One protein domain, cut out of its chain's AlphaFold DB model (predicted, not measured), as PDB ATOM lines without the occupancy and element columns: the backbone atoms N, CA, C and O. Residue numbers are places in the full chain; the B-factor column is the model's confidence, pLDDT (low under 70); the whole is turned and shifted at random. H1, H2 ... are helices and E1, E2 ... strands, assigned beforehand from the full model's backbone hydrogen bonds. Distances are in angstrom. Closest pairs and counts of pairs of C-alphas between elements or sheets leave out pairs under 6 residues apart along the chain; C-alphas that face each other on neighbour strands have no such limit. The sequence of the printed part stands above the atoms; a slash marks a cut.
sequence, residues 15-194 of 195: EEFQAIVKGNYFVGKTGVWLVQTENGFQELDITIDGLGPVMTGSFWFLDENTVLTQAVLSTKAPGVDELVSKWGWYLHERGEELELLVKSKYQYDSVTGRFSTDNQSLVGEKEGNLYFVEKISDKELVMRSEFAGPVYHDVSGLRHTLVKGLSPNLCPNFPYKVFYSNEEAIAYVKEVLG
ATOM      1  N   GLU A  15     183.481 135.720 132.049       91.19
ATOM      2  CA  GLU A  15     183.722 135.923 130.614       91.19
ATOM      3  C   GLU A  15     183.342 137.340 130.178       91.19
ATOM      4  O   GLU A  15     184.118 138.009 129.497       91.19
ATOM      5  N   GLU A  16     182.182 137.819 130.623       90.50
ATOM      6  CA  GLU A  16     181.705 139.174 130.353       90.50
ATOM      7  C   GLU A  16     182.589 140.229 131.019       90.50
ATOM      8  O   GLU A  16     183.015 141.183 130.365       90.50
ATOM      9  N   PHE A  17     182.941 140.020 132.291       91.69
ATOM     10  CA  PHE A  17     183.866 140.888 133.007       91.69
ATOM     11  C   PHE A  17     185.180 141.027 132.232       91.69
ATOM     12  O   PHE A  17     185.604 142.138 131.916       91.69
ATOM     13  N   GLN A  18     185.789 139.901 131.847       93.69
ATOM     14  CA  GLN A  18     187.051 139.884 131.109       93.69
ATOM     15  C   GLN A  18     186.941 140.519 129.724       93.69
ATOM     16  O   GLN A  18     187.838 141.262 129.324       93.69
ATOM     17  N   ALA A  19     185.846 140.277 129.000       93.12
ATOM     18  CA  ALA A  19     185.615 140.883 127.692       93.12
ATOM     19  C   ALA A  19     185.596 142.418 127.759       93.12
ATOM     20  O   ALA A  19     186.056 143.082 126.827       93.12
ATOM     21  N   ILE A  20     185.107 142.979 128.868       92.94
ATOM     22  CA  ILE A  20     184.994 144.424 129.050       92.94
ATOM     23  C   ILE A  20     186.262 145.027 129.651       92.94
ATOM     24  O   ILE A  20     186.707 146.083 129.193       92.94
ATOM     25  N   VAL A  21     186.867 144.407 130.669       93.31
ATOM     26  CA  VAL A  21     187.980 145.050 131.376       93.31
ATOM     27  C   VAL A  21     189.322 144.863 130.682       93.31
ATOM     28  O   VAL A  21     190.121 145.795 130.664       93.31
ATOM     29  N   LYS A  22     189.576 143.710 130.055       94.19
ATOM     30  CA  LYS A  22     190.893 143.351 129.512       94.19
ATOM     31  C   LYS A  22     191.437 144.402 128.539       94.19
ATOM     32  O   LYS A  22     190.809 144.748 127.540       94.19
ATOM     33  N   GLY A  23     192.649 144.878 128.817       93.44
ATOM     34  CA  GLY A  23     193.354 145.901 128.043       93.44
ATOM     35  C   GLY A  23     192.856 147.333 128.268       93.44
ATOM     36  O   GLY A  23     193.407 148.261 127.672       93.44
ATOM     37  N   ASN A  24     191.834 147.539 129.101       93.81
ATOM     38  CA  ASN A  24     191.176 148.826 129.268       93.81
ATOM     39  C   ASN A  24     191.577 149.518 130.571       93.81
ATOM     40  O   ASN A  24     191.851 148.899 131.601       93.81
ATOM     41  N   TYR A  25     191.613 150.845 130.488       92.75
ATOM     42  CA  TYR A  25     191.875 151.737 131.602       92.75
ATOM     43  C   TYR A  25     190.574 152.403 132.030       92.75
ATOM     44  O   TYR A  25     189.864 152.964 131.196       92.75
ATOM     45  N   PHE A  26     190.269 152.338 133.317       90.94
ATOM     46  CA  PHE A  26     189.083 152.919 133.926       90.94
ATOM     47  C   PHE A  26     189.502 153.969 134.949       90.94
ATOM     48  O   PHE A  26     190.385 153.709 135.761       90.94
ATOM     49  N   VAL A  27     188.864 155.140 134.913       86.56
ATOM     50  CA  VAL A  27     189.147 156.281 135.794       86.56
ATOM     51  C   VAL A  27     187.880 156.698 136.526       86.56
ATOM     52  O   VAL A  27     186.805 156.774 135.935       86.56
ATOM     53  N   GLY A  28     188.008 156.986 137.813       81.69
ATOM     54  CA  GLY A  28     186.955 157.449 138.698       81.69
ATOM     55  C   GLY A  28     186.394 158.776 138.234       81.69
ATOM     56  O   GLY A  28     187.114 159.754 138.056       81.69
ATOM     57  N   LYS A  29     185.079 158.788 138.045       81.00
ATOM     58  CA  LYS A  29     184.306 159.969 137.680       81.00
ATOM     59  C   LYS A  29     183.566 160.535 138.885       81.00
ATOM     60  O   LYS A  29     183.558 161.744 139.088       81.00
ATOM     61  N   THR A  30     182.932 159.663 139.663       75.50
ATOM     62  CA  THR A  30     182.149 160.024 140.849       75.50
ATOM     63  C   THR A  30     182.355 158.989 141.946       75.50
ATOM     64  O   THR A  30     182.510 157.800 141.660       75.50
ATOM     65  N   GLY A  31     182.352 159.452 143.196       78.31
ATOM     66  CA  GLY A  31     182.406 158.625 144.399       78.31
ATOM     67  C   GLY A  31     181.332 159.074 145.388       78.31
ATOM     68  O   GLY A  31     181.195 160.274 145.618       78.31
ATOM     69  N   VAL A  32     180.573 158.130 145.943       80.19
ATOM     70  CA  VAL A  32     179.543 158.375 146.963       80.19
ATOM     71  C   VAL A  32     179.864 157.559 148.209       80.19
ATOM     72  O   VAL A  32     179.978 156.334 148.145       80.19
ATOM     73  N   TRP A  33     180.036 158.238 149.342       82.06
ATOM     74  CA  TRP A  33     180.349 157.598 150.618       82.06
ATOM     75  C   TRP A  33     179.198 156.726 151.102       82.06
ATOM     76  O   TRP A  33     178.035 157.082 150.926       82.06
ATOM     77  N   LEU A  34     179.524 155.599 151.733       81.81
ATOM     78  CA  LEU A  34     178.542 154.640 152.220       81.81
ATOM     79  C   LEU A  34     178.659 154.423 153.729       81.81
ATOM     80  O   LEU A  34     179.759 154.404 154.288       81.81
ATOM     81  N   VAL A  35     177.514 154.184 154.363       85.69
ATOM     82  CA  VAL A  35     177.413 153.697 155.744       85.69
ATOM     83  C   VAL A  35     176.710 152.352 155.759       85.69
ATOM     84  O   VAL A  35     175.645 152.187 155.163       85.69
ATOM     85  N   GLN A  36     177.298 151.396 156.464       84.38
ATOM     86  CA  GLN A  36     176.694 150.119 156.778       84.38
ATOM     87  C   GLN A  36     175.591 150.325 157.820       84.38
ATOM     88  O   GLN A  36     175.837 150.771 158.938       84.38
ATOM     89  N   THR A  37     174.369 149.955 157.455       83.94
ATOM     90  CA  THR A  37     173.199 149.956 158.340       83.94
ATOM     91  C   THR A  37     172.671 148.533 158.525       83.94
ATOM     92  O   THR A  37     173.133 147.593 157.875       83.94
ATOM     93  N   GLU A  38     171.657 148.361 159.373       84.31
ATOM     94  CA  GLU A  38     170.936 147.084 159.508       84.31
ATOM     95  C   GLU A  38     170.276 146.631 158.193       84.31
ATOM     96  O   GLU A  38     170.081 145.438 157.978       84.31
ATOM     97  N   ASN A  39     169.975 147.573 157.291       82.00
ATOM     98  CA  ASN A  39     169.353 147.316 155.989       82.00
ATOM     99  C   ASN A  39     170.374 147.242 154.837       82.00
ATOM    100  O   ASN A  39     169.983 147.306 153.673       82.00
ATOM    101  N   GLY A  40     171.673 147.149 155.143       82.81
ATOM    102  CA  GLY A  40     172.758 147.180 154.156       82.81
ATOM    103  C   GLY A  40     173.415 148.555 154.018       82.81
ATOM    104  O   GLY A  40     173.240 149.431 154.871       82.81
ATOM    105  N   PHE A  41     174.193 148.738 152.950       84.56
ATOM    106  CA  PHE A  41     174.869 150.003 152.666       84.56
ATOM    107  C   PHE A  41     173.888 151.078 152.198       84.56
ATOM    108  O   PHE A  41     173.056 150.838 151.324       84.56
ATOM    109  N   GLN A  42     174.018 152.276 152.762       84.94
ATOM    110  CA  GLN A  42     173.267 153.459 152.357       84.94
ATOM    111  C   GLN A  42     174.217 154.571 151.928       84.94
ATOM    112  O   GLN A  42     175.253 154.788 152.558       84.94
ATOM    113  N   GLU A  43     173.844 155.273 150.858       86.06
ATOM    114  CA  GLU A  43     174.566 156.440 150.360       86.06
ATOM    115  C   GLU A  43     174.442 157.609 151.344       86.06
ATOM    116  O   GLU A  43     173.350 157.948 151.807       86.06
ATOM    117  N   LEU A  44     175.573 158.238 151.650       74.31
ATOM    118  CA  LEU A  44     175.619 159.491 152.380       74.31
ATOM    119  C   LEU A  44     175.681 160.662 151.406       74.31
ATOM    120  O   LEU A  44     176.613 160.773 150.610       74.31
ATOM    121  N   ASP A  45     174.752 161.600 151.560       67.62
ATOM    122  CA  ASP A  45     174.809 162.907 150.901       67.62
ATOM    123  C   ASP A  45     175.720 163.862 151.694       67.62
ATOM    124  O   ASP A  45     175.291 164.882 152.236       67.62
ATOM    125  N   ILE A  46     176.988 163.469 151.858       60.88
ATOM    126  CA  ILE A  46     178.028 164.318 152.441       60.88
ATOM    127  C   ILE A  46     179.208 164.422 151.484       60.88
ATOM    128  O   ILE A  46     179.689 163.433 150.933       60.88
ATOM    129  N   THR A  47     179.713 165.640 151.320       55.34
ATOM    130  CA  THR A  47     181.020 165.861 150.702       55.34
ATOM    131  C   THR A  47     182.059 165.786 151.812       55.34
ATOM    132  O   THR A  47     182.071 166.629 152.706       55.34
ATOM    133  N   ILE A  48     182.894 164.748 151.798       55.91
ATOM    134  CA  ILE A  48     184.073 164.697 152.664       55.91
ATOM    135  C   ILE A  48     185.203 165.362 151.887       55.91
ATOM    136  O   ILE A  48     185.746 164.775 150.952       55.91
ATOM    137  N   ASP A  49     185.512 166.604 152.251       41.75
ATOM    138  CA  ASP A  49     186.657 167.325 151.704       41.75
ATOM    139  C   ASP A  49     187.948 166.648 152.179       41.75
ATOM    140  O   ASP A  49     188.274 166.636 153.366       41.75
ATOM    141  N   GLY A  50     188.690 166.055 151.245       39.12
ATOM    142  CA  GLY A  50     189.955 165.404 151.550       39.12
ATOM    143  C   GLY A  50     190.512 164.624 150.369       39.12
ATOM    144  O   GLY A  50     189.994 163.574 150.001       39.12
ATOM    145  N   LEU A  51     191.623 165.108 149.814       35.59
ATOM    146  CA  LEU A  51     192.514 164.324 148.960       35.59
ATOM    147  C   LEU A  51     193.324 163.386 149.862       35.59
ATOM    148  O   LEU A  51     194.438 163.696 150.270       35.59
ATOM    149  N   GLY A  52     192.732 162.266 150.251       33.19
ATOM    150  CA  GLY A  52     193.451 161.192 150.926       33.19
ATOM    151  C   GLY A  52     193.187 159.858 150.260       33.19
ATOM    152  O   GLY A  52     192.215 159.730 149.512       33.19
ATOM    153  N   PRO A  53     194.037 158.856 150.508       36.97
ATOM    154  CA  PRO A  53     193.993 157.608 149.778       36.97
ATOM    155  C   PRO A  53     192.864 156.754 150.331       36.97
ATOM    156  O   PRO A  53     193.063 155.891 151.167       36.97
ATOM    157  N   VAL A  54     191.647 157.003 149.875       43.91
ATOM    158  CA  VAL A  54     190.560 156.025 149.992       43.91
ATOM    159  C   VAL A  54     190.161 155.505 148.611       43.91
ATOM    160  O   VAL A  54     189.316 154.631 148.481       43.91
ATOM    161  N   MET A  55     190.795 155.989 147.546       51.72
ATOM    162  CA  MET A  55     190.355 155.690 146.196       51.72
ATOM    163  C   MET A  55     191.555 155.295 145.356       51.72
ATOM    164  O   MET A  55     192.347 156.153 144.981       51.72
ATOM    165  N   THR A  56     191.655 154.024 144.971       55.34
ATOM    166  CA  THR A  56     192.211 153.746 143.647       55.34
ATOM    167  C   THR A  56     191.221 154.290 142.643       55.34
ATOM    168  O   THR A  56     190.291 153.618 142.211       55.34
ATOM    169  N   GLY A  57     191.399 155.572 142.334       66.25
ATOM    170  CA  GLY A  57     190.604 156.295 141.358       66.25
ATOM    171  C   GLY A  57     190.887 155.829 139.938       66.25
ATOM    172  O   GLY A  57     190.335 156.394 139.006       66.25
ATOM    173  N   SER A  58     191.739 154.827 139.733       81.44
ATOM    174  CA  SER A  58     191.890 154.208 138.433       81.44
ATOM    175  C   SER A  58     192.304 152.742 138.515       81.44
ATOM    176  O   SER A  58     193.014 152.321 139.431       81.44
ATOM    177  N   PHE A  59     191.837 151.975 137.531       88.44
ATOM    178  CA  PHE A  59     192.149 150.565 137.335       88.44
ATOM    179  C   PHE A  59     192.543 150.356 135.879       88.44
ATOM    180  O   PHE A  59     191.766 150.632 134.963       88.44
ATOM    181  N   TRP A  60     193.751 149.858 135.650       92.81
ATOM    182  CA  TRP A  60     194.225 149.493 134.324       92.81
ATOM    183  C   TRP A  60     194.409 147.990 134.219       92.81
ATOM    184  O   TRP A  60     195.423 147.438 134.636       92.81
ATOM    185  N   PHE A  61     193.436 147.317 133.629       93.62
ATOM    186  CA  PHE A  61     193.496 145.881 133.413       93.62
ATOM    187  C   PHE A  61     194.351 145.624 132.176       93.62
ATOM    188  O   PHE A  61     193.928 145.891 131.054       93.62
ATOM    189  N   LEU A  62     195.585 145.160 132.362       94.44
ATOM    190  CA  LEU A  62     196.496 144.910 131.243       94.44
ATOM    191  C   LEU A  62     196.095 143.641 130.489       94.44
ATOM    192  O   LEU A  62     196.136 143.600 129.260       94.44
ATOM    193  N   ASP A  63     195.688 142.621 131.240       94.38
ATOM    194  CA  ASP A  63     195.318 141.303 130.741       94.38
ATOM    195  C   ASP A  63     194.321 140.605 131.697       94.38
ATOM    196  O   ASP A  63     193.663 141.250 132.517       94.38
ATOM    197  N   GLU A  64     194.175 139.284 131.560       92.31
ATOM    198  CA  GLU A  64     193.211 138.458 132.305       92.31
ATOM    199  C   GLU A  64     193.527 138.305 133.795       92.31
ATOM    200  O   GLU A  64     192.667 137.880 134.562       92.31
ATOM    201  N   ASN A  65     194.753 138.618 134.213       91.31
ATOM    202  CA  ASN A  65     195.178 138.435 135.594       91.31
ATOM    203  C   ASN A  65     195.947 139.620 136.166       91.31
ATOM    204  O   ASN A  65     196.196 139.622 137.363       91.31
ATOM    205  N   THR A  66     196.320 140.605 135.356       93.75
ATOM    206  CA  THR A  66     197.150 141.731 135.770       93.75
ATOM    207  C   THR A  66     196.376 143.039 135.713       93.75
ATOM    208  O   THR A  66     195.838 143.420 134.670       93.75
ATOM    209  N   VAL A  67     196.404 143.774 136.822       92.12
ATOM    210  CA  VAL A  67     195.868 145.131 136.933       92.12
ATOM    211  C   VAL A  67     196.954 146.074 137.447       92.12
ATOM    212  O   VAL A  67     197.777 145.689 138.277       92.12
ATOM    213  N   LEU A  68     196.977 147.304 136.940       91.25
ATOM    214  CA  LEU A  68     197.683 148.414 137.568       91.25
ATOM    215  C   LEU A  68     196.666 149.293 138.287       91.25
ATOM    216  O   LEU A  68     195.687 149.726 137.677       91.25
ATOM    217  N   THR A  69     196.900 149.571 139.560       87.06
ATOM    218  CA  THR A  69     196.069 150.474 140.360       87.06
ATOM    219  C   THR A  69     196.919 151.606 140.919       87.06
ATOM    220  O   THR A  69     198.140 151.493 140.976       87.06
ATOM    221  N   GLN A  70     196.304 152.728 141.287       83.81
ATOM    222  CA  GLN A  70     197.043 153.837 141.897       83.81
ATOM    223  C   GLN A  70     197.683 153.410 143.230       83.81
ATOM    224  O   GLN A  70     197.065 152.713 144.036       83.81
ATOM    225  N   ALA A  71     198.926 153.826 143.463       82.94
ATOM    226  CA  ALA A  71     199.662 153.491 144.670       82.94
ATOM    227  C   ALA A  71     199.041 154.144 145.909       82.94
ATOM    228  O   ALA A  71     198.695 155.326 145.932       82.94
ATOM    229  N   VAL A  72     198.976 153.364 146.980       78.69
ATOM    230  CA  VAL A  72     198.472 153.778 148.283       78.69
ATOM    231  C   VAL A  72     199.645 154.284 149.111       78.69
ATOM    232  O   VAL A  72     200.379 153.505 149.710       78.69
ATOM    233  N   LEU A  73     199.849 155.601 149.133       77.75
ATOM    234  CA  LEU A  73     201.006 156.201 149.815       77.75
ATOM    235  C   LEU A  73     200.809 156.434 151.317       77.75
ATOM    236  O   LEU A  73     201.738 156.835 152.012       77.75
ATOM    237  N   SER A  74     199.606 156.214 151.832       68.50
ATOM    238  CA  SER A  74     199.289 156.403 153.243       68.50
ATOM    239  C   SER A  74     198.332 155.329 153.700       68.50
ATOM    240  O   SER A  74     197.498 154.900 152.922       68.50
ATOM    241  N   THR A  75     198.435 154.937 154.969       57.88
ATOM    242  CA  THR A  75     197.494 154.028 155.626       57.88
ATOM    243  C   THR A  75     196.550 154.743 156.598       57.88
ATOM    244  O   THR A  75     195.899 154.081 157.408       57.88
ATOM    245  N   LYS A  76     196.496 156.084 156.566       55.62
ATOM    246  CA  LYS A  76     195.654 156.921 157.433       55.62
ATOM    247  C   LYS A  76     194.532 157.611 156.652       55.62
ATOM    248  O   LYS A  76     194.634 157.826 155.448       55.62
ATOM    249  N   ALA A  77     193.474 157.986 157.374       51.53
ATOM    250  CA  ALA A  77     192.336 158.706 156.817       51.53
ATOM    251  C   ALA A  77     192.758 160.005 156.087       51.53
ATOM    252  O   ALA A  77     193.754 160.638 156.471       51.53
ATOM    253  N   PRO A  78     191.991 160.434 155.065       49.09
ATOM    254  CA  PRO A  78     192.221 161.687 154.355       49.09
ATOM    255  C   PRO A  78     192.399 162.901 155.264       49.09
ATOM    256  O   PRO A  78     191.713 163.045 156.271       49.09
ATOM    257  N   GLY A  79     193.333 163.783 154.900       49.16
ATOM    258  CA  GLY A  79     193.607 165.024 155.635       49.16
ATOM    259  C   GLY A  79     194.497 164.878 156.875       49.16
ATOM    260  O   GLY A  79     194.852 165.889 157.475       49.16
ATOM    261  N   VAL A  80     194.894 163.656 157.249       52.50
ATOM    262  CA  VAL A  80     195.813 163.401 158.379       52.50
ATOM    263  C   VAL A  80     197.220 163.018 157.904       52.50
ATOM    264  O   VAL A  80     198.158 163.028 158.701       52.50
ATOM    265  N   ASP A  81     197.394 162.677 156.622       61.94
ATOM    266  CA  ASP A  81     198.668 162.167 156.119       61.94
ATOM    267  C   ASP A  81     199.529 163.206 155.393       61.94
ATOM    268  O   ASP A  81     199.149 163.808 154.382       61.94
ATOM    269  N   GLU A  82     200.738 163.370 155.924       69.38
ATOM    270  CA  GLU A  82     201.753 164.262 155.396       69.38
ATOM    271  C   GLU A  82     202.347 163.774 154.070       69.38
ATOM    272  O   GLU A  82     202.677 164.620 153.248       69.38
ATOM    273  N   LEU A  83     202.487 162.466 153.814       81.19
ATOM    274  CA  LEU A  83     203.268 161.986 152.664       81.19
ATOM    275  C   LEU A  83     202.554 162.230 151.331       81.19
ATOM    276  O   LEU A  83     203.169 162.737 150.397       81.19
ATOM    277  N   VAL A  84     201.253 161.929 151.252       78.94
ATOM    278  CA  VAL A  84     200.426 162.205 150.056       78.94
ATOM    279  C   VAL A  84     200.426 163.701 149.753       78.94
ATOM    280  O   VAL A  84     200.631 164.111 148.612       78.94
ATOM    281  N   SER A  85     200.245 164.516 150.794       79.12
ATOM    282  CA  SER A  85     200.231 165.973 150.679       79.12
ATOM    283  C   SER A  85     201.591 166.504 150.222       79.12
ATOM    284  O   SER A  85     201.653 167.286 149.278       79.12
ATOM    285  N   LYS A  86     202.692 166.054 150.841       86.62
ATOM    286  CA  LYS A  86     204.066 166.430 150.469       86.62
ATOM    287  C   LYS A  86     204.397 166.021 149.040       86.62
ATOM    288  O   LYS A  86     204.969 166.823 148.312       86.62
ATOM    289  N   TRP A  87     204.008 164.816 148.627       88.81
ATOM    290  CA  TRP A  87     204.197 164.343 147.258       88.81
ATOM    291  C   TRP A  87     203.451 165.218 146.246       88.81
ATOM    292  O   TRP A  87     204.044 165.677 145.271       88.81
ATOM    293  N   GLY A  88     202.175 165.517 146.514       85.69
ATOM    294  CA  GLY A  88     201.379 166.414 145.677       85.69
ATOM    295  C   GLY A  88     201.986 167.816 145.571       85.69
ATOM    296  O   GLY A  88     202.107 168.350 144.469       85.69
ATOM    297  N   TRP A  89     202.428 168.393 146.694       87.31
ATOM    298  CA  TRP A  89     203.104 169.695 146.711       87.31
ATOM    299  C   TRP A  89     204.434 169.680 145.955       87.31
ATOM    300  O   TRP A  89     204.680 170.581 145.158       87.31
ATOM    301  N   TYR A  90     205.252 168.644 146.147       90.94
ATOM    302  CA  TYR A  90     206.535 168.482 145.464       90.94
ATOM    303  C   TYR A  90     206.385 168.498 143.939       90.94
ATOM    304  O   TYR A  90     207.118 169.208 143.250       90.94
ATOM    305  N   LEU A  91     205.417 167.750 143.405       91.12
ATOM    306  CA  LEU A  91     205.127 167.730 141.970       91.12
ATOM    307  C   LEU A  91     204.584 169.082 141.484       91.12
ATOM    308  O   LEU A  91     205.046 169.615 140.471       91.12
ATOM    309  N   HIS A  92     203.658 169.677 142.245       88.94
ATOM    310  CA  HIS A  92     203.050 170.963 141.912       88.94
ATOM    311  C   HIS A  92     204.079 172.095 141.792       88.94
ATOM    312  O   HIS A  92     204.066 172.827 140.803       88.94
ATOM    313  N   GLU A  93     205.006 172.216 142.749       93.12
ATOM    314  CA  GLU A  93     206.067 173.238 142.730       93.12
ATOM    315  C   GLU A  93     206.981 173.131 141.500       93.12
ATOM    316  O   GLU A  93     207.605 174.112 141.089       93.12
ATOM    317  N   ARG A  94     207.042 171.946 140.890       92.19
ATOM    318  CA  ARG A  94     207.871 171.648 139.718       92.19
ATOM    319  C   ARG A  94     207.095 171.725 138.402       92.19
ATOM    320  O   ARG A  94     207.707 171.627 137.342       92.19
ATOM    321  N   GLY A  95     205.773 171.915 138.454       89.31
ATOM    322  CA  GLY A  95     204.904 171.808 137.279       89.31
ATOM    323  C   GLY A  95     204.939 170.412 136.652       89.31
ATOM    324  O   GLY A  95     204.764 170.277 135.442       89.31
ATOM    325  N   GLU A  96     205.227 169.395 137.464       88.88
ATOM    326  CA  GLU A  96     205.293 168.000 137.056       88.88
ATOM    327  C   GLU A  96     203.999 167.288 137.459       88.88
ATOM    328  O   GLU A  96     203.350 167.629 138.445       88.88
ATOM    329  N   GLU A  97     203.646 166.260 136.701       85.69
ATOM    330  CA  GLU A  97     202.677 165.248 137.108       85.69
ATOM    331  C   GLU A  97     203.424 163.913 137.143       85.69
ATOM    332  O   GLU A  97     204.394 163.733 136.405       85.69
ATOM    333  N   LEU A  98     203.034 162.991 138.023       88.88
ATOM    334  CA  LEU A  98     203.550 161.623 138.017       88.88
ATOM    335  C   LEU A  98     202.579 160.698 138.745       88.88
ATOM    336  O   LEU A  98     202.463 160.746 139.971       88.88
ATOM    337  N   GLU A  99     201.930 159.818 137.991       87.62
ATOM    338  CA  GLU A  99     201.072 158.783 138.557       87.62
ATOM    339  C   GLU A  99     201.924 157.601 139.039       87.62
ATOM    340  O   GLU A  99     202.734 157.031 138.301       87.62
ATOM    341  N   LEU A 100     201.742 157.201 140.292       89.38
ATOM    342  CA  LEU A 100     202.401 156.022 140.844       89.38
ATOM    343  C   LEU A 100     201.418 154.860 140.761       89.38
ATOM    344  O   LEU A 100     200.337 154.928 141.337       89.38
ATOM    345  N   LEU A 101     201.786 153.810 140.033       89.38
ATOM    346  CA  LEU A 101     200.949 152.641 139.805       89.38
ATOM    347  C   LEU A 101     201.567 151.403 140.449       89.38
ATOM    348  O   LEU A 101     202.771 151.178 140.351       89.38
ATOM    349  N   VAL A 102     200.740 150.556 141.045       88.19
ATOM    350  CA  VAL A 102     201.134 149.258 141.591       88.19
ATOM    351  C   VAL A 102     200.587 148.162 140.700       88.19
ATOM    352  O   VAL A 102     199.404 148.138 140.368       88.19
ATOM    353  N   LYS A 103     201.476 147.260 140.293       92.06
ATOM    354  CA  LYS A 103     201.136 146.073 139.527       92.06
ATOM    355  C   LYS A 103     200.709 144.955 140.464       92.06
ATOM    356  O   LYS A 103     201.509 144.475 141.264       92.06
ATOM    357  N   SER A 104     199.487 144.484 140.274       87.88
ATOM    358  CA  SER A 104     198.896 143.420 141.078       87.88
ATOM    359  C   SER A 104     198.344 142.321 140.190       87.88
ATOM    360  O   SER A 104     197.876 142.575 139.072       87.88
ATOM    361  N   LYS A 105     198.350 141.093 140.705       90.56
ATOM    362  CA  LYS A 105     197.427 140.087 140.196       90.56
ATOM    363  C   LYS A 105     196.037 140.399 140.714       90.56
ATOM    364  O   LYS A 105     195.897 140.801 141.866       90.56
ATOM    365  N   TYR A 106     195.022 140.174 139.894       89.00
ATOM    366  CA  TYR A 106     193.637 140.291 140.323       89.00
ATOM    367  C   TYR A 106     192.844 139.011 140.097       89.00
ATOM    368  O   TYR A 106     193.193 138.164 139.272       89.00
ATOM    369  N   GLN A 107     191.763 138.890 140.856       89.44
ATOM    370  CA  GLN A 107     190.754 137.855 140.699       89.44
ATOM    371  C   GLN A 107     189.373 138.499 140.736       89.44
ATOM    372  O   GLN A 107     189.155 139.485 141.439       89.44
ATOM    373  N   TYR A 108     188.455 137.930 139.964       89.69
ATOM    374  CA  TYR A 108     187.047 138.291 139.979       89.69
ATOM    375  C   TYR A 108     186.218 137.031 140.227       89.69
ATOM    376  O   TYR A 108     186.379 136.033 139.522       89.69
ATOM    377  N   ASP A 109     185.370 137.073 141.249       88.56
ATOM    378  CA  ASP A 109     184.419 136.022 141.587       88.56
ATOM    379  C   ASP A 109     183.023 136.445 141.130       88.56
ATOM    380  O   ASP A 109     182.372 137.271 141.769       88.56
ATOM    381  N   SER A 110     182.539 135.853 140.038       87.56
ATOM    382  CA  SER A 110     181.219 136.156 139.478       87.56
ATOM    383  C   SER A 110     180.043 135.702 140.344       87.56
ATOM    384  O   SER A 110     178.916 136.101 140.075       87.56
ATOM    385  N   VAL A 111     180.260 134.837 141.344       85.88
ATOM    386  CA  VAL A 111     179.191 134.415 142.267       85.88
ATOM    387  C   VAL A 111     178.905 135.514 143.281       85.88
ATOM    388  O   VAL A 111     177.751 135.749 143.628       85.88
ATOM    389  N   THR A 112     179.954 136.181 143.760       83.12
ATOM    390  CA  THR A 112     179.851 137.231 144.782       83.12
ATOM    391  C   THR A 112     179.973 138.643 144.214       83.12
ATOM    392  O   THR A 112     179.735 139.607 144.934       83.12
ATOM    393  N   GLY A 113     180.380 138.782 142.950       84.19
ATOM    394  CA  GLY A 113     180.773 140.053 142.345       84.19
ATOM    395  C   GLY A 113     182.106 140.589 142.878       84.19
ATOM    396  O   GLY A 113     182.465 141.731 142.598       84.19
ATOM    397  N   ARG A 114     182.848 139.806 143.674       85.81
ATOM    398  CA  ARG A 114     184.040 140.290 144.372       85.81
ATOM    399  C   ARG A 114     185.231 140.411 143.428       85.81
ATOM    400  O   ARG A 114     185.646 139.436 142.808       85.81
ATOM    401  N   PHE A 115     185.839 141.587 143.410       85.00
ATOM    402  CA  PHE A 115     187.142 141.859 142.820       85.00
ATOM    403  C   PHE A 115     188.200 141.953 143.930       85.00
ATOM    404  O   PHE A 115     187.995 142.596 144.959       85.00
ATOM    405  N   SER A 116     189.341 141.295 143.749       82.25
ATOM    406  CA  SER A 116     190.451 141.327 144.706       82.25
ATOM    407  C   SER A 116     191.786 141.449 143.991       82.25
ATOM    408  O   SER A 116     191.921 141.036 142.840       82.25
ATOM    409  N   THR A 117     192.783 142.002 144.684       81.56
ATOM    410  CA  THR A 117     194.166 142.046 144.201       81.56
ATOM    411  C   THR A 117     195.131 141.568 145.284       81.56
ATOM    412  O   THR A 117     194.795 141.619 146.465       81.56
ATOM    413  N   ASP A 118     196.305 141.071 144.898       76.88
ATOM    414  CA  ASP A 118     197.307 140.545 145.836       76.88
ATOM    415  C   ASP A 118     198.137 141.626 146.551       76.88
ATOM    416  O   ASP A 118     198.544 141.412 147.691       76.88
ATOM    417  N   ASN A 119     198.360 142.779 145.913       64.62
ATOM    418  CA  ASN A 119     199.264 143.828 146.414       64.62
ATOM    419  C   ASN A 119     198.552 145.096 146.905       64.62
ATOM    420  O   ASN A 119     199.211 146.099 147.189       64.62
ATOM    421  N   GLN A 120     197.220 145.090 146.997       63.16
ATOM    422  CA  GLN A 120     196.467 146.257 147.442       63.16
ATOM    423  C   GLN A 120     195.778 146.007 148.785       63.16
ATOM    424  O   GLN A 120     194.670 145.481 148.850       63.16
ATOM    425  N   SER A 121     196.435 146.466 149.846       55.12
ATOM    426  CA  SER A 121     195.811 146.802 151.126       55.12
ATOM    427  C   SER A 121     195.629 148.323 151.193       55.12
ATOM    428  O   SER A 121     196.608 149.059 151.068       55.12
ATOM    429  N   LEU A 122     194.400 148.824 151.327       52.09
ATOM    430  CA  LEU A 122     194.082 150.253 151.422       52.09
ATOM    431  C   LEU A 122     193.754 150.632 152.877       52.09
ATOM    432  O   LEU A 122     192.678 150.359 153.367       52.09
ATOM    433  N   VAL A 123     194.636 151.370 153.547       47.94
ATOM    434  CA  VAL A 123     194.300 152.310 154.649       47.94
ATOM    435  C   VAL A 123     193.364 151.805 155.764       47.94
ATOM    436  O   VAL A 123     192.146 151.921 155.691       47.94
ATOM    437  N   GLY A 124     193.960 151.389 156.892       47.06
ATOM    438  CA  GLY A 124     193.242 151.025 158.129       47.06
ATOM    439  C   GLY A 124     193.115 149.519 158.391       47.06
ATOM    440  O   GLY A 124     192.379 149.100 159.281       47.06
ATOM    441  N   GLU A 125     193.832 148.690 157.638       48.31
ATOM    442  CA  GLU A 125     193.489 147.281 157.473       48.31
ATOM    443  C   GLU A 125     194.345 146.295 158.279       48.31
ATOM    444  O   GLU A 125     195.575 146.333 158.277       48.31
ATOM    445  N   LYS A 126     193.659 145.310 158.866       38.38
ATOM    446  CA  LYS A 126     194.169 143.938 159.005       38.38
ATOM    447  C   LYS A 126     193.685 143.012 157.871       38.38
ATOM    448  O   LYS A 126     194.205 141.905 157.789       38.38
ATOM    449  N   GLU A 127     192.715 143.423 157.033       44.88
ATOM    450  CA  GLU A 127     191.966 142.488 156.161       44.88
ATOM    451  C   GLU A 127     191.663 142.912 154.701       44.88
ATOM    452  O   GLU A 127     191.095 142.095 153.980       44.88
ATOM    453  N   GLY A 128     192.083 144.078 154.189       53.44
ATOM    454  CA  GLY A 128     191.801 144.434 152.784       53.44
ATOM    455  C   GLY A 128     190.407 145.023 152.549       53.44
ATOM    456  O   GLY A 128     189.409 144.476 153.011       53.44
ATOM    457  N   ASN A 129     190.319 146.103 151.775       58.97
ATOM    458  CA  ASN A 129     189.072 146.611 151.234       58.97
ATOM    459  C   ASN A 129     188.527 145.586 150.244       58.97
ATOM    460  O   ASN A 129     189.234 145.086 149.363       58.97
ATOM    461  N   LEU A 130     187.249 145.268 150.403       72.56
ATOM    462  CA  LEU A 130     186.548 144.354 149.519       72.56
ATOM    463  C   LEU A 130     185.902 145.166 148.407       72.56
ATOM    464  O   LEU A 130     185.087 146.043 148.683       72.56
ATOM    465  N   TYR A 131     186.261 144.876 147.161       79.94
ATOM    466  CA  TYR A 131     185.600 145.478 146.015       79.94
ATOM    467  C   TYR A 131     184.514 144.559 145.494       79.94
ATOM    468  O   TYR A 131     184.754 143.372 145.279       79.94
ATOM    469  N   PHE A 132     183.358 145.129 145.207       83.94
ATOM    470  CA  PHE A 132     182.230 144.449 144.598       83.94
ATOM    471  C   PHE A 132     181.860 145.181 143.319       83.94
ATOM    472  O   PHE A 132     181.620 146.387 143.335       83.94
ATOM    473  N   VAL A 133     181.863 144.463 142.202       86.88
ATOM    474  CA  VAL A 133     181.404 144.975 140.914       86.88
ATOM    475  C   VAL A 133     179.883 144.949 140.927       86.88
ATOM    476  O   VAL A 133     179.281 143.883 140.976       86.88
ATOM    477  N   GLU A 134     179.282 146.131 140.892       86.19
ATOM    478  CA  GLU A 134     177.827 146.308 140.876       86.19
ATOM    479  C   GLU A 134     177.302 146.373 139.443       86.19
ATOM    480  O   GLU A 134     176.257 145.837 139.108       86.19
ATOM    481  N   LYS A 135     178.032 147.027 138.539       85.56
ATOM    482  CA  LYS A 135     177.585 147.162 137.155       85.56
ATOM    483  C   LYS A 135     178.762 147.287 136.224       85.56
ATOM    484  O   LYS A 135     179.716 148.000 136.522       85.56
ATOM    485  N   ILE A 136     178.658 146.670 135.056       85.94
ATOM    486  CA  ILE A 136     179.651 146.819 134.004       85.94
ATOM    487  C   ILE A 136     178.985 147.079 132.652       85.94
ATOM    488  O   ILE A 136     177.876 146.635 132.371       85.94
ATOM    489  N   SER A 137     179.661 147.857 131.818       88.56
ATOM    490  CA  SER A 137     179.325 148.096 130.419       88.56
ATOM    491  C   SER A 137     180.594 148.457 129.652       88.56
ATOM    492  O   SER A 137     181.612 148.791 130.258       88.56
ATOM    493  N   ASP A 138     180.519 148.526 128.322       86.94
ATOM    494  CA  ASP A 138     181.650 148.900 127.454       86.94
ATOM    495  C   ASP A 138     182.359 150.216 127.826       86.94
ATOM    496  O   ASP A 138     183.481 150.470 127.376       86.94
ATOM    497  N   LYS A 139     181.692 151.094 128.586       88.75
ATOM    498  CA  LYS A 139     182.178 152.438 128.925       88.75
ATOM    499  C   LYS A 139     182.292 152.706 130.417       88.75
ATOM    500  O   LYS A 139     182.941 153.684 130.776       88.75
ATOM    501  N   GLU A 140     181.650 151.912 131.263       90.06
ATOM    502  CA  GLU A 140     181.462 152.242 132.674       90.06
ATOM    503  C   GLU A 140     181.522 150.990 133.545       90.06
ATOM    504  O   GLU A 140     180.975 149.952 133.177       90.06
ATOM    505  N   LEU A 141     182.168 151.128 134.699       88.50
ATOM    506  CA  LEU A 141     182.281 150.126 135.746       88.50
ATOM    507  C   LEU A 141     181.869 150.779 137.070       88.50
ATOM    508  O   LEU A 141     182.455 151.782 137.473       88.50
ATOM    509  N   VAL A 142     180.863 150.226 137.739       87.69
ATOM    510  CA  VAL A 142     180.436 150.651 139.073       87.69
ATOM    511  C   VAL A 142     180.960 149.649 140.086       87.69
ATOM    512  O   VAL A 142     180.728 148.448 139.949       87.69
ATOM    513  N   MET A 143     181.687 150.145 141.084       85.75
ATOM    514  CA  MET A 143     182.284 149.325 142.133       85.75
ATOM    515  C   MET A 143     181.935 149.877 143.506       85.75
ATOM    516  O   MET A 143     182.049 151.079 143.737       85.75
ATOM    517  N   ARG A 144     181.588 148.993 144.434       85.38
ATOM    518  CA  ARG A 144     181.529 149.293 145.862       85.38
ATOM    519  C   ARG A 144     182.787 148.787 146.542       85.38
ATOM    520  O   ARG A 144     183.115 147.615 146.425       85.38
ATOM    521  N   SER A 145     183.450 149.661 147.279       81.00
ATOM    522  CA  SER A 145     184.514 149.324 148.214       81.00
ATOM    523  C   SER A 145     183.923 149.260 149.617       81.00
ATOM    524  O   SER A 145     183.227 150.189 150.027       81.00
ATOM    525  N   GLU A 146     184.208 148.198 150.358       80.06
ATOM    526  CA  GLU A 146     183.840 148.061 151.770       80.06
ATOM    527  C   GLU A 146     185.086 148.144 152.643       80.06
ATOM    528  O   GLU A 146     186.114 147.550 152.313       80.06
ATOM    529  N   PHE A 147     184.985 148.875 153.750       75.50
ATOM    530  CA  PHE A 147     186.088 149.113 154.674       75.50
ATOM    531  C   PHE A 147     185.988 148.185 155.884       75.50
ATOM    532  O   PHE A 147     184.910 147.984 156.442       75.50
ATOM    533  N   ALA A 148     187.129 147.661 156.341       66.19
ATOM    534  CA  ALA A 148     187.195 146.776 157.512       66.19
ATOM    535  C   ALA A 148     186.758 147.462 158.826       66.19
ATOM    536  O   ALA A 148     186.404 146.801 159.802       66.19
ATOM    537  N   GLY A 149     186.786 148.794 158.859       65.00
ATOM    538  CA  GLY A 149     186.266 149.613 159.943       65.00
ATOM    539  C   GLY A 149     185.984 151.036 159.459       65.00
ATOM    540  O   GLY A 149     186.374 151.389 158.343       65.00
ATOM    541  N   PRO A 150     185.308 151.863 160.270       65.50
ATOM    542  CA  PRO A 150     184.961 153.209 159.852       65.50
ATOM    543  C   PRO A 150     186.210 154.073 159.636       65.50
ATOM    544  O   PRO A 150     187.049 154.188 160.531       65.50
ATOM    545  N   VAL A 151     186.336 154.686 158.457       62.56
ATOM    546  CA  VAL A 151     187.512 155.506 158.093       62.56
ATOM    547  C   VAL A 151     187.340 156.987 158.443       62.56
ATOM    548  O   VAL A 151     188.324 157.702 158.626       62.56
ATOM    549  N   TYR A 152     186.093 157.450 158.569       66.12
ATOM    550  CA  TYR A 152     185.724 158.792 159.020       66.12
ATOM    551  C   TYR A 152     184.289 158.766 159.572       66.12
ATOM    552  O   TYR A 152     183.356 158.477 158.828       66.12
ATOM    553  N   HIS A 153     184.100 159.050 160.866       72.31
ATOM    554  CA  HIS A 153     182.829 158.807 161.582       72.31
ATOM    555  C   HIS A 153     182.320 157.375 161.363       72.31
ATOM    556  O   HIS A 153     183.015 156.449 161.761       72.31
ATOM    557  N   ASP A 154     181.165 157.196 160.712       76.81
ATOM    558  CA  ASP A 154     180.530 155.896 160.439       76.81
ATOM    559  C   ASP A 154     180.758 155.398 158.994       76.81
ATOM    560  O   ASP A 154     180.214 154.367 158.580       76.81
ATOM    561  N   VAL A 155     181.558 156.122 158.200       78.44
ATOM    562  CA  VAL A 155     181.817 155.791 156.791       78.44
ATOM    563  C   VAL A 155     182.531 154.453 156.694       78.44
ATOM    564  O   VAL A 155     183.672 154.311 157.131       78.44
ATOM    565  N   SER A 156     181.862 153.490 156.076       79.69
ATOM    566  CA  SER A 156     182.243 152.070 156.028       79.69
ATOM    567  C   SER A 156     182.330 151.530 154.602       79.69
ATOM    568  O   SER A 156     182.630 150.358 154.400       79.69
ATOM    569  N   GLY A 157     182.110 152.378 153.602       80.12
ATOM    570  CA  GLY A 157     182.379 152.037 152.219       80.12
ATOM    571  C   GLY A 157     182.328 153.244 151.297       80.12
ATOM    572  O   GLY A 157     182.106 154.382 151.721       80.12
ATOM    573  N   LEU A 158     182.525 152.977 150.014       80.19
ATOM    574  CA  LEU A 158     182.512 153.975 148.958       80.19
ATOM    575  C   LEU A 158     182.055 153.336 147.652       80.19
ATOM    576  O   LEU A 158     182.571 152.301 147.241       80.19
ATOM    577  N   ARG A 159     181.089 153.965 146.993       84.06
ATOM    578  CA  ARG A 159     180.600 153.555 145.681       84.06
ATOM    579  C   ARG A 159     181.211 154.437 144.608       84.06
ATOM    580  O   ARG A 159     181.044 155.653 144.642       84.06
ATOM    581  N   HIS A 160     181.879 153.834 143.637       81.50
ATOM    582  CA  HIS A 160     182.546 154.523 142.546       81.50
ATOM    583  C   HIS A 160     181.901 154.221 141.214       81.50
ATOM    584  O   HIS A 160     181.657 153.066 140.885       81.50
ATOM    585  N   THR A 161     181.737 155.257 140.403       85.88
ATOM    586  CA  THR A 161     181.557 155.101 138.964       85.88
ATOM    587  C   THR A 161     182.884 155.386 138.278       85.88
ATOM    588  O   THR A 161     183.410 156.499 138.356       85.88
ATOM    589  N   LEU A 162     183.423 154.378 137.605       87.38
ATOM    590  CA  LEU A 162     184.628 154.456 136.799       87.38
ATOM    591  C   LEU A 162     184.236 154.472 135.321       87.38
ATOM    592  O   LEU A 162     183.412 153.673 134.884       87.38
ATOM    593  N   VAL A 163     184.850 155.343 134.530       90.88
ATOM    594  CA  VAL A 163     184.633 155.420 133.083       90.88
ATOM    595  C   VAL A 163     185.873 154.989 132.323       90.88
ATOM    596  O   VAL A 163     187.000 155.258 132.736       90.88
ATOM    597  N   LYS A 164     185.665 154.336 131.183       91.44
ATOM    598  CA  LYS A 164     186.739 153.919 130.287       91.44
ATOM    599  C   LYS A 164     187.456 155.146 129.717       91.44
ATOM    600  O   LYS A 164     186.847 155.964 129.028       91.44
ATOM    601  N   GLY A 165     188.748 155.257 130.006       86.94
ATOM    602  CA  GLY A 165     189.632 156.332 129.566       86.94
ATOM    603  C   GLY A 165     190.695 155.862 128.573       86.94
ATOM    604  O   GLY A 165     190.816 154.676 128.258       86.94
ATOM    605  N   LEU A 166     191.494 156.812 128.084       86.62
ATOM    606  CA  LEU A 166     192.723 156.501 127.358       86.62
ATOM    607  C   LEU A 166     193.777 156.029 128.355       86.62
ATOM    608  O   LEU A 166     194.026 156.708 129.349       86.62
ATOM    609  N   SER A 167     194.386 154.873 128.092       84.56
ATOM    610  CA  SER A 167     195.433 154.362 128.969       84.56
ATOM    611  C   SER A 167     196.629 155.322 129.027       84.56
ATOM    612  O   SER A 167     196.921 155.985 128.027       84.56
ATOM    613  N   PRO A 168     197.367 155.361 130.150       83.62
ATOM    614  CA  PRO A 168     198.579 156.169 130.287       83.62
ATOM    615  C   PRO A 168     199.573 156.029 129.120       83.62
ATOM    616  O   PRO A 168     200.132 157.016 128.659       83.62
ATOM    617  N   ASN A 169     199.719 154.824 128.552       84.00
ATOM    618  CA  ASN A 169     200.568 154.567 127.375       84.00
ATOM    619  C   ASN A 169     200.180 155.358 126.116       84.00
ATOM    620  O   ASN A 169     201.010 155.567 125.234       84.00
ATOM    621  N   LEU A 170     198.911 155.743 125.996       83.62
ATOM    622  CA  LEU A 170     198.379 156.495 124.860       83.62
ATOM    623  C   LEU A 170     198.274 157.998 125.163       83.62
ATOM    624  O   LEU A 170     197.861 158.769 124.299       83.62
ATOM    625  N   CYS A 171     198.669 158.411 126.370       78.12
ATOM    626  CA  CYS A 171     198.593 159.777 126.864       78.12
ATOM    627  C   CYS A 171     200.013 160.316 127.114       78.12
ATOM    628  O   CYS A 171     200.555 160.128 128.200       78.12
ATOM    629  N   PRO A 172     200.627 161.035 126.153       67.19
ATOM    630  CA  PRO A 172     202.000 161.536 126.304       67.19
ATOM    631  C   PRO A 172     202.174 162.531 127.463       67.19
ATOM    632  O   PRO A 172     203.294 162.750 127.911       67.19
ATOM    633  N   ASN A 173     201.076 163.107 127.957       72.81
ATOM    634  CA  ASN A 173     201.065 164.053 129.070       72.81
ATOM    635  C   ASN A 173     200.712 163.401 130.416       72.81
ATOM    636  O   ASN A 173     200.488 164.123 131.374       72.81
ATOM    637  N   PHE A 174     200.621 162.070 130.493       78.38
ATOM    638  CA  PHE A 174     200.285 161.358 131.727       78.38
ATOM    639  C   PHE A 174     201.449 160.444 132.146       78.38
ATOM    640  O   PHE A 174     201.377 159.221 131.978       78.38
ATOM    641  N   PRO A 175     202.578 161.020 132.603       89.50
ATOM    642  CA  PRO A 175     203.730 160.248 133.050       89.50
ATOM    643  C   PRO A 175     203.358 159.376 134.250       89.50
ATOM    644  O   PRO A 175     202.641 159.796 135.158       89.50
ATOM    645  N   TYR A 176     203.878 158.153 134.263       92.06
ATOM    646  CA  TYR A 176     203.608 157.203 135.330       92.06
ATOM    647  C   TYR A 176     204.826 156.331 135.633       92.06
ATOM    648  O   TYR A 176     205.696 156.121 134.783       92.06
ATOM    649  N   LYS A 177     204.874 155.784 136.849       94.56
ATOM    650  CA  LYS A 177     205.875 154.801 137.272       94.56
ATOM    651  C   LYS A 177     205.187 153.590 137.883       94.56
ATOM    652  O   LYS A 177     204.257 153.741 138.666       94.56
ATOM    653  N   VAL A 178     205.640 152.397 137.502       94.00
ATOM    654  CA  VAL A 178     205.063 151.127 137.963       94.00
ATOM    655  C   VAL A 178     205.954 150.503 139.033       94.00
ATOM    656  O   VAL A 178     207.164 150.391 138.838       94.00
ATOM    657  N   PHE A 179     205.331 150.064 140.119       92.75
ATOM    658  CA  PHE A 179     205.930 149.360 141.250       92.75
ATOM    659  C   PHE A 179     205.278 147.989 141.432       92.75
ATOM    660  O   PHE A 179     204.202 147.731 140.886       92.75
ATOM    661  N   TYR A 180     205.911 147.112 142.209       90.31
ATOM    662  CA  TYR A 180     205.354 145.798 142.543       90.31
ATOM    663  C   TYR A 180     204.629 145.777 143.891       90.31
ATOM    664  O   TYR A 180     203.959 144.793 144.194       90.31
ATOM    665  N   SER A 181     204.716 146.851 144.681       86.44
ATOM    666  CA  SER A 181     203.940 147.011 145.911       86.44
ATOM    667  C   SER A 181     203.769 148.482 146.302       86.44
ATOM    668  O   SER A 181     204.467 149.366 145.794       86.44
ATOM    669  N   ASN A 182     202.851 148.749 147.235       84.62
ATOM    670  CA  ASN A 182     202.694 150.081 147.820       84.62
ATOM    671  C   ASN A 182     203.950 150.506 148.599       84.62
ATOM    672  O   ASN A 182     204.326 151.673 148.558       84.62
ATOM    673  N   GLU A 183     204.639 149.573 149.259       86.25
ATOM    674  CA  GLU A 183     205.870 149.838 150.012       86.25
ATOM    675  C   GLU A 183     206.999 150.328 149.104       86.25
ATOM    676  O   GLU A 183     207.717 151.255 149.477       86.25
ATOM    677  N   GLU A 184     207.140 149.756 147.904       90.94
ATOM    678  CA  GLU A 184     208.111 150.233 146.915       90.94
ATOM    679  C   GLU A 184     207.777 151.650 146.431       90.94
ATOM    680  O   GLU A 184     208.668 152.495 146.323       90.94
ATOM    681  N   ALA A 185     206.494 151.932 146.178       89.94
ATOM    682  CA  ALA A 185     206.045 153.265 145.788       89.94
ATOM    683  C   ALA A 185     206.288 154.295 146.906       89.94
ATOM    684  O   ALA A 185     206.799 155.383 146.646       89.94
ATOM    685  N   ILE A 186     205.995 153.936 148.161       88.69
ATOM    686  CA  ILE A 186     206.262 154.764 149.344       88.69
ATOM    687  C   ILE A 186     207.762 155.015 149.507       88.69
ATOM    688  O   ILE A 186     208.163 156.152 149.755       88.69
ATOM    689  N   ALA A 187     208.595 153.978 149.374       91.94
ATOM    690  CA  ALA A 187     210.046 154.106 149.487       91.94
ATOM    691  C   ALA A 187     210.603 155.065 148.428       91.94
ATOM    692  O   ALA A 187     211.395 155.945 148.757       91.94
ATOM    693  N   TYR A 188     210.124 154.953 147.187       94.88
ATOM    694  CA  TYR A 188     210.480 155.879 146.116       94.88
ATOM    695  C   TYR A 188     210.088 157.324 146.439       94.88
ATOM    696  O   TYR A 188     210.905 158.228 146.282       94.88
ATOM    697  N   VAL A 189     208.859 157.555 146.908       92.81
ATOM    698  CA  VAL A 189     208.397 158.904 147.266       92.81
ATOM    699  C   VAL A 189     209.261 159.496 148.378       92.81
ATOM    700  O   VAL A 189     209.705 160.635 148.258       92.81
ATOM    701  N   LYS A 190     209.558 158.725 149.428       92.31
ATOM    702  CA  LYS A 190     210.424 159.176 150.526       92.31
ATOM    703  C   LYS A 190     211.836 159.512 150.061       92.31
ATOM    704  O   LYS A 190     212.343 160.571 150.413       92.31
ATOM    705  N   GLU A 191     212.431 158.678 149.210       95.50
ATOM    706  CA  GLU A 191     213.753 158.935 148.630       95.50
ATOM    707  C   GLU A 191     213.779 160.255 147.843       95.50
ATOM    708  O   GLU A 191     214.692 161.062 148.013       95.50
ATOM    709  N   VAL A 192     212.757 160.506 147.019       94.31
ATOM    710  CA  VAL A 192     212.646 161.739 146.222       94.31
ATOM    711  C   VAL A 192     212.435 162.975 147.100       94.31
ATOM    712  O   VAL A 192     212.974 164.041 146.797       94.31
ATOM    713  N   LEU A 193     211.674 162.839 148.189       92.69
ATOM    714  CA  LEU A 193     211.427 163.912 149.156       92.69
ATOM    715  C   LEU A 193     212.591 164.124 150.145       92.69
ATOM    716  O   LEU A 193     212.638 165.166 150.800       92.69
ATOM    717  N   GLY A 194     213.534 163.181 150.241       90.62
ATOM    718  CA  GLY A 194     214.659 163.228 151.179       90.62
ATOM    719  C   GLY A 194     214.305 162.848 152.624       90.62
ATOM    720  O   GLY A 194     214.915 163.392 153.546       90.62
TER     721      GLY A 194
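This is residues 15 to 194 of the 195 residues of an uncharacterized protein of Parabacteroides distasonis (UniProt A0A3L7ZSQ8). A closed barrel of eight strands, running round the ring as E1, E3, E4, E5, E6, E7, E8, E9 and back to E1, makes the core, with the short helix H1 outside it across E7. Two strands are added to the ring, E2 in a hairpin with the far part of E1 and E10 along the first part of E5; H3 packs outside the barrel over E10, and H2, off the barrel, touches H3. The printed part has 180 residues, with three named helices and ten named strands in the order H1 E1 E2 E3 E4 H2 E5 E6 E7 E8 E9 E10 H3; the class is mixed, helices and strands. Neighbours round the ring are antiparallel, and the whole is compact, with a radius of gyration of the C-alphas of 16.1 A and spans of 47 by 38 by 27 A.

H1, residues 15 to 21, has a height over the sheet of 7.7 A and is only just over E7, residues 130 to 137, with 3 C-alphas falling on it; the closest C-alphas are those of Ile 20 and Ser 137, 6.9 A apart. E1, residues 25 to 37, bends by 69 degrees at residue 29. On one side of E1 lie E3, residues 58 to 61, with N 26 and O 59 at 2.8 A, and E2, residues 40 to 43, with N 35 and O 42 at 3.0 A; on the other side lies E9, residues 155 to 165, with N 32 and O 159 at 2.8 A. E4, residues 66 to 70, forms a hairpin with E3, N 60 and O 68 at 2.8 A. E5, residues 99 to 109, bends by 61 degrees at residue 105; E4 lies on one side, N 67 and O 104 at 2.9 A, and on the other lie E6, residues 114 to 117, N 107 and O 116 at 2.9 A, and the parallel E10, residues 176 to 179, N 177 and O 99 at 2.9 A. E6 and E7 have N 115 and O 131 at 2.8 A. E8, residues 140 to 146, has E7 on one side, N 132 and O 144 at 2.8 A, and E9 on the other, N 143 and O 160 at 2.9 A. H2, residues 82 to 94, touches H3, residues 182 to 193, at a steep tilt of 52 degrees, the same way; H3 does this with residues 189 to 193 alone, Trp 87 and Val 189 having the closest C-alphas, 6.9 A. Every O i to N i+4 pair is within hydrogen-bond range in H1 and H3, and 8 of 9 in H2.

H1 begins at C-alpha 15, (183.722, 135.923, 130.614). E1 is 32.7 A long, E5 28.4 A, E9 28.3 A and H2 18.4 A. H3, 16.4 A, ends at C-alpha 193, (211.427, 163.912, 149.156).

The farthest C-alphas, those of Glu 38 and Arg 94, are 48.6 A apart. The printed part has no cut; the links E2 to E3, E4 to H2 and E6 to E7 are long. The mean pLDDT of the printed part is 79.6, with 39 residues under 70, among them 45 to 57, 74 to 82 and 119 to 129.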